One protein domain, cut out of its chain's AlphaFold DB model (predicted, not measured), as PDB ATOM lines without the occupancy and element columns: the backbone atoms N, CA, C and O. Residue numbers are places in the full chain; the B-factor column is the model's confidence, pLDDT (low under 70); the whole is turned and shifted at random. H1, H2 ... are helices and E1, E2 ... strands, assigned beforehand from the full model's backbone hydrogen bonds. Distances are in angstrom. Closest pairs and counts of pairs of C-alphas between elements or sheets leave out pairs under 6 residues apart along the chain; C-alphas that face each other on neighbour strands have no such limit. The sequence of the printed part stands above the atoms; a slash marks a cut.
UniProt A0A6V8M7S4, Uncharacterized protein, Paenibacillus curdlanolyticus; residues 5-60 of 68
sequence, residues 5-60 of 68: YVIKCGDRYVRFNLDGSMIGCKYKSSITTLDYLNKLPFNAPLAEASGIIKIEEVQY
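This is residues 5 to 60 of the 68 residues of an uncharacterized protein of Paenibacillus curdlanolyticus (UniProt A0A6V8M7S4). A small, strongly twisted sheet of four antiparallel strands makes the body, and two short helices, H1 and H2, with residues 38 to 43 between them, form an arc on one side that only grazes the sheet. The 56 printed residues run E1 E2 E3 H1 H2 E4, with sheet order E3 - E2 - E1 - E4. The class is mixed, helices and strands. The whole is compact, with a radius of gyration of the C-alphas of 10.2 A and spans of 28 by 22 by 21 A.

E1, residues 5 to 9, and E2, residues 12 to 16, form a hairpin at 124 degrees, with N 14 and O 7 2.9 A apart, within hydrogen-bond range. E2 and E3, residues 22 to 27, form another at 151 degrees, with N 23 and O 15 at 2.8 A. E1 E2 E3 is a meander, each strand the antiparallel neighbour of the one before. H1, residues 34 to 37, only grazes the sheet; its closest C-alpha to E1 is that of Leu 34, 7.1 A from Tyr 5's. H2, residues 44 to 49, also only grazes the sheet. H1 and H2 are close but not clearly touching, the C-alphas of Leu 37 and Ala 44 being closest at 7.5 A. E4, residues 54 to 58, is E1's antiparallel neighbour at 157 degrees, with N 6 and O 56 at 2.8 A. E4 is apart from E2 and E3. In H2 every O i to N i+4 pair is within hydrogen-bond range; H1 is too short for such a pair.

E1 begins at C-alpha 5 (4.043, -16.253, -35.552) and is 13.5 A long. E2 spans 13.4 A, E3 12.0 A, H1 5.0 A and H2 8.6 A. E4 spans 12.7 A, ending at C-alpha 58 (5.351, -21.504, -36.264).

The C-alphas farthest apart, those of Leu 18 and Ser 50, are 27.8 A apart. The printed part has no cut and no long link. Residue 60 has a pLDDT under 70.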
ATOM      1  N   TYR A   5       2.796 -16.984 -35.410       92.69
ATOM      2  CA  TYR A   5       4.043 -16.253 -35.552       92.69
ATOM      3  C   TYR A   5       4.694 -16.012 -34.197       92.69
ATOM      4  O   TYR A   5       4.031 -15.819 -33.178       92.69
ATOM      5  N   VAL A   6       6.015 -15.971 -34.210       93.81
ATOM      6  CA  VAL A   6       6.867 -15.546 -33.107       93.81
ATOM      7  C   VAL A   6       7.592 -14.285 -33.549       93.81
ATOM      8  O   VAL A   6       8.135 -14.248 -34.646       93.81
ATOM      9  N   ILE A   7       7.627 -13.262 -32.694       94.50
ATOM     10  CA  ILE A   7       8.352 -12.017 -32.966       94.50
ATOM     11  C   ILE A   7       9.371 -11.799 -31.853       94.50
ATOM     12  O   ILE A   7       8.995 -11.675 -30.682       94.50
ATOM     13  N   LYS A   8      10.649 -11.741 -32.222       94.38
ATOM     14  CA  LYS A   8      11.768 -11.508 -31.305       94.38
ATOM     15  C   LYS A   8      12.364 -10.121 -31.512       94.38
ATOM     16  O   LYS A   8      12.516  -9.689 -32.648       94.38
ATOM     17  N   CYS A   9      12.744  -9.460 -30.425       91.50
ATOM     18  CA  CYS A   9      13.660  -8.316 -30.431       91.50
ATOM     19  C   CYS A   9      14.768  -8.633 -29.423       91.50
ATOM     20  O   CYS A   9      14.506  -8.752 -28.219       91.50
ATOM     21  N   GLY A  10      15.979  -8.878 -29.932       90.31
ATOM     22  CA  GLY A  10      17.038  -9.554 -29.180       90.31
ATOM     23  C   GLY A  10      16.589 -10.935 -28.682       90.31
ATOM     24  O   GLY A  10      15.943 -11.690 -29.408       90.31
ATOM     25  N   ASP A  11      16.869 -11.235 -27.412       91.31
ATOM     26  CA  ASP A  11      16.531 -12.521 -26.775       91.31
ATOM     27  C   ASP A  11      15.103 -12.580 -26.202       91.31
ATOM     28  O   ASP A  11      14.731 -13.521 -25.492       91.31
ATOM     29  N   ARG A  12      14.297 -11.540 -26.432       94.38
ATOM     30  CA  ARG A  12      12.954 -11.395 -25.859       94.38
ATOM     31  C   ARG A  12      11.883 -11.479 -26.931       94.38
ATOM     32  O   ARG A  12      12.139 -11.254 -28.108       94.38
ATOM     33  N   TYR A  13      10.669 -11.774 -26.480       95.06
ATOM     34  CA  TYR A  13       9.494 -11.936 -27.327       95.06
ATOM     35  C   TYR A  13       8.532 -10.757 -27.165       95.06
ATOM     36  O   TYR A  13       8.310 -10.275 -26.044       95.06
ATOM     37  N   VAL A  14       7.935 -10.332 -28.281       93.25
ATOM     38  CA  VAL A  14       6.875  -9.316 -28.319       93.25
ATOM     39  C   VAL A  14       5.550  -9.941 -27.901       93.25
ATOM     40  O   VAL A  14       5.162 -10.992 -28.413       93.25
ATOM     41  N   ARG A  15       4.830  -9.291 -26.984       93.19
ATOM     42  CA  ARG A  15       3.487  -9.710 -26.560       93.19
ATOM     43  C   ARG A  15       2.450  -8.636 -26.857       93.19
ATOM     44  O   ARG A  15       2.772  -7.448 -26.869       93.19
ATOM     45  N   PHE A  16       1.213  -9.078 -27.038       92.25
ATOM     46  CA  PHE A  16       0.061  -8.248 -27.361       92.25
ATOM     47  C   PHE A  16      -1.007  -8.337 -26.265       92.25
ATOM     48  O   PHE A  16      -1.111  -9.354 -25.570       92.25
ATOM     49  N   ASN A  17      -1.777  -7.264 -26.112       91.38
ATOM     50  CA  ASN A  17      -3.024  -7.233 -25.356       91.38
ATOM     51  C   ASN A  17      -4.138  -7.954 -26.134       91.38
ATOM     52  O   ASN A  17      -3.979  -8.299 -27.304       91.38
ATOM     53  N   LEU A  18      -5.291  -8.155 -25.487       87.62
ATOM     54  CA  LEU A  18      -6.465  -8.773 -26.119       87.62
ATOM     55  C   LEU A  18      -7.046  -7.941 -27.272       87.62
ATOM     56  O   LEU A  18      -7.721  -8.491 -28.131       87.62
ATOM     57  N   ASP A  19      -6.787  -6.635 -27.297       88.50
ATOM     58  CA  ASP A  19      -7.185  -5.738 -28.388       88.50
ATOM     59  C   ASP A  19      -6.192  -5.744 -29.570       88.50
ATOM     60  O   ASP A  19      -6.442  -5.123 -30.605       88.50
ATOM     61  N   GLY A  20      -5.073  -6.464 -29.442       86.44
ATOM     62  CA  GLY A  20      -3.999  -6.520 -30.431       86.44
ATOM     63  C   GLY A  20      -2.962  -5.400 -30.313       86.44
ATOM     64  O   GLY A  20      -2.051  -5.346 -31.135       86.44
ATOM     65  N   SER A  21      -3.041  -4.523 -29.305       89.69
ATOM     66  CA  SER A  21      -1.993  -3.529 -29.041       89.69
ATOM     67  C   SER A  21      -0.731  -4.180 -28.460       89.69
ATOM     68  O   SER A  21      -0.794  -5.129 -27.674       89.69
ATOM     69  N   MET A  22       0.448  -3.685 -28.845       90.56
ATOM     70  CA  MET A  22       1.728  -4.215 -28.366       90.56
ATOM     71  C   MET A  22       1.981  -3.816 -26.902       90.56
ATOM     72  O   MET A  22       2.028  -2.635 -26.576       90.56
ATOM     73  N   ILE A  23       2.246  -4.797 -26.036       90.75
ATOM     74  CA  ILE A  23       2.623  -4.577 -24.625       90.75
ATOM     75  C   ILE A  23       4.125  -4.289 -24.497       90.75
ATOM     76  O   ILE A  23       4.560  -3.522 -23.639       90.75
ATOM     77  N   GLY A  24       4.937  -4.941 -25.335       89.38
ATOM     78  CA  GLY A  24       6.381  -4.730 -25.418       89.38
ATOM     79  C   GLY A  24       7.182  -6.020 -25.582       89.38
ATOM     80  O   GLY A  24       6.628  -7.123 -25.597       89.38
ATOM     81  N   CYS A  25       8.506  -5.870 -25.681       90.50
ATOM     82  CA  CYS A  25       9.441  -6.968 -25.926       90.50
ATOM     83  C   CYS A  25      10.318  -7.285 -24.706       90.50
ATOM     84  O   CYS A  25      11.485  -6.911 -24.628       90.50
ATOM     85  N   LYS A  26       9.736  -7.964 -23.715       90.62
ATOM     86  CA  LYS A  26      10.431  -8.364 -22.472       90.62
ATOM     87  C   LYS A  26      10.113  -9.787 -22.012       90.62
ATOM     88  O   LYS A  26      10.581 -10.221 -20.961       90.62
ATOM     89  N   TYR A  27       9.306 -10.515 -22.778       89.38
ATOM     90  CA  TYR A  27       8.767 -11.810 -22.370       89.38
ATOM     91  C   TYR A  27       9.697 -12.956 -22.773       89.38
ATOM     92  O   TYR A  27      10.505 -12.819 -23.691       89.38
ATOM     93  N   LYS A  28       9.601 -14.078 -22.048       87.94
ATOM     94  CA  LYS A  28      10.393 -15.297 -22.299       87.94
ATOM     95  C   LYS A  28       9.815 -16.172 -23.419       87.94
ATOM     96  O   LYS A  28      10.539 -16.987 -23.971       87.94
ATOM     97  N   SER A  29       8.536 -15.997 -23.736       87.12
ATOM     98  CA  SER A  29       7.841 -16.642 -24.847       87.12
ATOM     99  C   SER A  29       6.609 -15.817 -25.221       87.12
ATOM    100  O   SER A  29       6.031 -15.126 -24.376       87.12
ATOM    101  N   SER A  30       6.233 -15.857 -26.496       92.31
ATOM    102  CA  SER A  30       4.992 -15.282 -27.010       92.31
ATOM    103  C   SER A  30       4.727 -15.857 -28.395       92.31
ATOM    104  O   SER A  30       5.666 -16.014 -29.177       92.31
ATOM    105  N   ILE A  31       3.464 -16.151 -28.680       91.12
ATOM    106  CA  ILE A  31       2.972 -16.471 -30.018       91.12
ATOM    107  C   ILE A  31       1.883 -15.471 -30.377       91.12
ATOM    108  O   ILE A  31       1.167 -14.974 -29.506       91.12
ATOM    109  N   THR A  32       1.773 -15.163 -31.658       91.50
ATOM    110  CA  THR A  32       0.797 -14.214 -32.172       91.50
ATOM    111  C   THR A  32       0.228 -14.693 -33.499       91.50
ATOM    112  O   THR A  32       0.747 -15.626 -34.110       91.50
ATOM    113  N   THR A  33      -0.856 -14.071 -33.939       91.50
ATOM    114  CA  THR A  33      -1.498 -14.350 -35.225       91.50
ATOM    115  C   THR A  33      -1.080 -13.308 -36.260       91.50
ATOM    116  O   THR A  33      -0.495 -12.272 -35.927       91.50
ATOM    117  N   LEU A  34      -1.408 -13.558 -37.531       89.88
ATOM    118  CA  LEU A  34      -1.189 -12.575 -38.595       89.88
ATOM    119  C   LEU A  34      -1.947 -11.261 -38.332       89.88
ATOM    120  O   LEU A  34      -1.426 -10.188 -38.622       89.88
ATOM    121  N   ASP A  35      -3.150 -11.333 -37.749       91.06
ATOM    122  CA  ASP A  35      -3.954 -10.148 -37.417       91.06
ATOM    123  C   ASP A  35      -3.211  -9.214 -36.450       91.06
ATOM    124  O   ASP A  35      -3.096  -8.015 -36.690       91.06
ATOM    125  N   TYR A  36      -2.628  -9.768 -35.387       91.06
ATOM    126  CA  TYR A  36      -1.877  -8.982 -34.405       91.06
ATOM    127  C   TYR A  36      -0.514  -8.527 -34.923       91.06
ATOM    128  O   TYR A  36      -0.076  -7.428 -34.586       91.06
ATOM    129  N   LEU A  37       0.137  -9.313 -35.787       90.06
ATOM    130  CA  LEU A  37       1.340  -8.866 -36.490       90.06
ATOM    131  C   LEU A  37       1.059  -7.596 -37.313       90.06
ATOM    132  O   LEU A  37       1.844  -6.651 -37.277       90.06
ATOM    133  N   ASN A  38      -0.094  -7.538 -37.984       89.62
ATOM    134  CA  ASN A  38      -0.516  -6.380 -38.777       89.62
ATOM    135  C   ASN A  38      -0.950  -5.169 -37.927       89.62
ATOM    136  O   ASN A  38      -1.066  -4.068 -38.462       89.62
ATOM    137  N   LYS A  39      -1.170  -5.347 -36.617       90.06
ATOM    138  CA  LYS A  39      -1.520  -4.284 -35.654       90.06
ATOM    139  C   LYS A  39      -0.309  -3.682 -34.936       90.06
ATOM    140  O   LYS A  39      -0.473  -2.859 -34.033       90.06
ATOM    141  N   LEU A  40       0.911  -4.078 -35.304       90.56
ATOM    142  CA  LEU A  40       2.114  -3.475 -34.742       90.56
ATOM    143  C   LEU A  40       2.138  -1.956 -34.995       90.56
ATOM    144  O   LEU A  40       1.810  -1.509 -36.094       90.56
ATOM    145  N   PRO A  41       2.589  -1.145 -34.020       90.50
ATOM    146  CA  PRO A  41       2.629   0.314 -34.154       90.50
ATOM    147  C   PRO A  41       3.771   0.807 -35.066       90.50
ATOM    148  O   PRO A  41       4.132   1.981 -35.037       90.50
ATOM    149  N   PHE A  42       4.383  -0.088 -35.841       90.31
ATOM    150  CA  PHE A  42       5.489   0.181 -36.752       90.31
ATOM    151  C   PHE A  42       5.423  -0.767 -37.956       90.31
ATOM    152  O   PHE A  42       4.758  -1.801 -37.925       90.31
ATOM    153  N   ASN A  43       6.151  -0.432 -39.021       92.69
ATOM    154  CA  ASN A  43       6.230  -1.258 -40.222       92.69
ATOM    155  C   ASN A  43       7.061  -2.529 -39.950       92.69
ATOM    156  O   ASN A  43       8.292  -2.478 -39.918       92.69
ATOM    157  N   ALA A  44       6.382  -3.658 -39.726       91.31
ATOM    158  CA  ALA A  44       7.021  -4.918 -39.348       91.31
ATOM    159  C   ALA A  44       7.982  -5.479 -40.419       91.31
ATOM    160  O   ALA A  44       9.110  -5.800 -40.044       91.31
ATOM    161  N   PRO A  45       7.632  -5.514 -41.726       91.75
ATOM    162  CA  PRO A  45       8.572  -5.921 -42.774       91.75
ATOM    163  C   PRO A  45       9.857  -5.088 -42.808       91.75
ATOM    164  O   PRO A  45      10.949  -5.629 -42.949       91.75
ATOM    165  N   LEU A  46       9.747  -3.764 -42.646       94.81
ATOM    166  CA  LEU A  46      10.916  -2.885 -42.631       94.81
ATOM    167  C   LEU A  46      11.780  -3.108 -41.383       94.81
ATOM    168  O   LEU A  46      13.008  -3.128 -41.476       94.81
ATOM    169  N   ALA A  47      11.152  -3.279 -40.217       93.69
ATOM    170  CA  ALA A  47      11.856  -3.546 -38.966       93.69
ATOM    171  C   ALA A  47      12.588  -4.900 -38.998       93.69
ATOM    172  O   ALA A  47      13.702  -5.002 -38.487       93.69
ATOM    173  N   GLU A  48      11.992  -5.910 -39.635       94.88
ATOM    174  CA  GLU A  48      12.627  -7.207 -39.873       94.88
ATOM    175  C   GLU A  48      13.795  -7.095 -40.857       94.88
ATOM    176  O   GLU A  48      14.902  -7.530 -40.543       94.88
ATOM    177  N   ALA A  49      13.597  -6.437 -42.004       95.94
ATOM    178  CA  ALA A  49      14.659  -6.221 -42.988       95.94
ATOM    179  C   ALA A  49      15.852  -5.432 -42.415       95.94
ATOM    180  O   ALA A  49      16.991  -5.632 -42.832       95.94
ATOM    181  N   SER A  50      15.598  -4.559 -41.437       95.50
ATOM    182  CA  SER A  50      16.625  -3.781 -40.729       95.50
ATOM    183  C   SER A  50      17.292  -4.550 -39.578       95.50
ATOM    184  O   SER A  50      18.193  -4.017 -38.934       95.50
ATOM    185  N   GLY A  51      16.841  -5.771 -39.273       93.38
ATOM    186  CA  GLY A  51      17.366  -6.600 -38.184       93.38
ATOM    187  C   GLY A  51      16.961  -6.155 -36.774       93.38
ATOM    188  O   GLY A  51      17.507  -6.664 -35.798       93.38
ATOM    189  N   ILE A  52      16.009  -5.223 -36.640       93.19
ATOM    190  CA  ILE A  52      15.502  -4.758 -35.335       93.19
ATOM    191  C   ILE A  52      14.695  -5.870 -34.663       93.19
ATOM    192  O   ILE A  52      14.775  -6.073 -33.451       93.19
ATOM    193  N   ILE A  53      13.909  -6.587 -35.464       94.81
ATOM    194  CA  ILE A  53      13.116  -7.728 -35.023       94.81
ATOM    195  C   ILE A  53      13.367  -8.936 -35.920       94.81
ATOM    196  O   ILE A  53      13.868  -8.806 -37.032       94.81
ATOM    197  N   LYS A  54      12.968 -10.112 -35.443       95.88
ATOM    198  CA  LYS A  54      12.913 -11.349 -36.224       95.88
ATOM    199  C   LYS A  54      11.509 -11.934 -36.144       95.88
ATOM    200  O   LYS A  54      11.002 -12.082 -35.028       95.88
ATOM    201  N   ILE A  55      10.906 -12.281 -37.280       94.69
ATOM    202  CA  ILE A  55       9.586 -12.909 -37.341       94.69
ATOM    203  C   ILE A  55       9.754 -14.361 -37.812       94.69
ATOM    204  O   ILE A  55      10.413 -14.649 -38.804       94.69
ATOM    205  N   GLU A  56       9.188 -15.313 -37.073       93.62
ATOM    206  CA  GLU A  56       9.261 -16.748 -37.378       93.62
ATOM    207  C   GLU A  56       7.836 -17.314 -37.474       93.62
ATOM    208  O   GLU A  56       7.070 -17.211 -36.515       93.62
ATOM    209  N   GLU A  57       7.457 -17.908 -38.614       92.50
ATOM    210  CA  GLU A  57       6.199 -18.666 -38.736       92.50
ATOM    211  C   GLU A  57       6.336 -19.983 -37.952       92.50
ATOM    212  O   GLU A  57       7.314 -20.717 -38.114       92.50
ATOM    213  N   VAL A  58       5.364 -20.289 -37.091       88.44
ATOM    214  CA  VAL A  58       5.351 -21.504 -36.264       88.44
ATOM    215  C   VAL A  58       4.101 -22.335 -36.541       88.44
ATOM    216  O   VAL A  58       3.003 -21.813 -36.727       88.44
ATOM    217  N   GLN A  59       4.257 -23.659 -36.554       79.81
ATOM    218  CA  GLN A  59       3.134 -24.584 -36.700       79.81
ATOM    219  C   GLN A  59       2.527 -24.922 -35.334       79.81
ATOM    220  O   GLN A  59       3.251 -25.136 -34.361       79.81
ATOM    221  N   TYR A  60       1.195 -25.030 -35.274       63.19
ATOM    222  CA  TYR A  60       0.436 -25.278 -34.039       63.19
ATOM    223  C   TYR A  60       0.899 -26.536 -33.273       63.19
ATOM    224  O   TYR A  60       0.885 -26.552 -32.045       63.19
TER     225      TYR A  60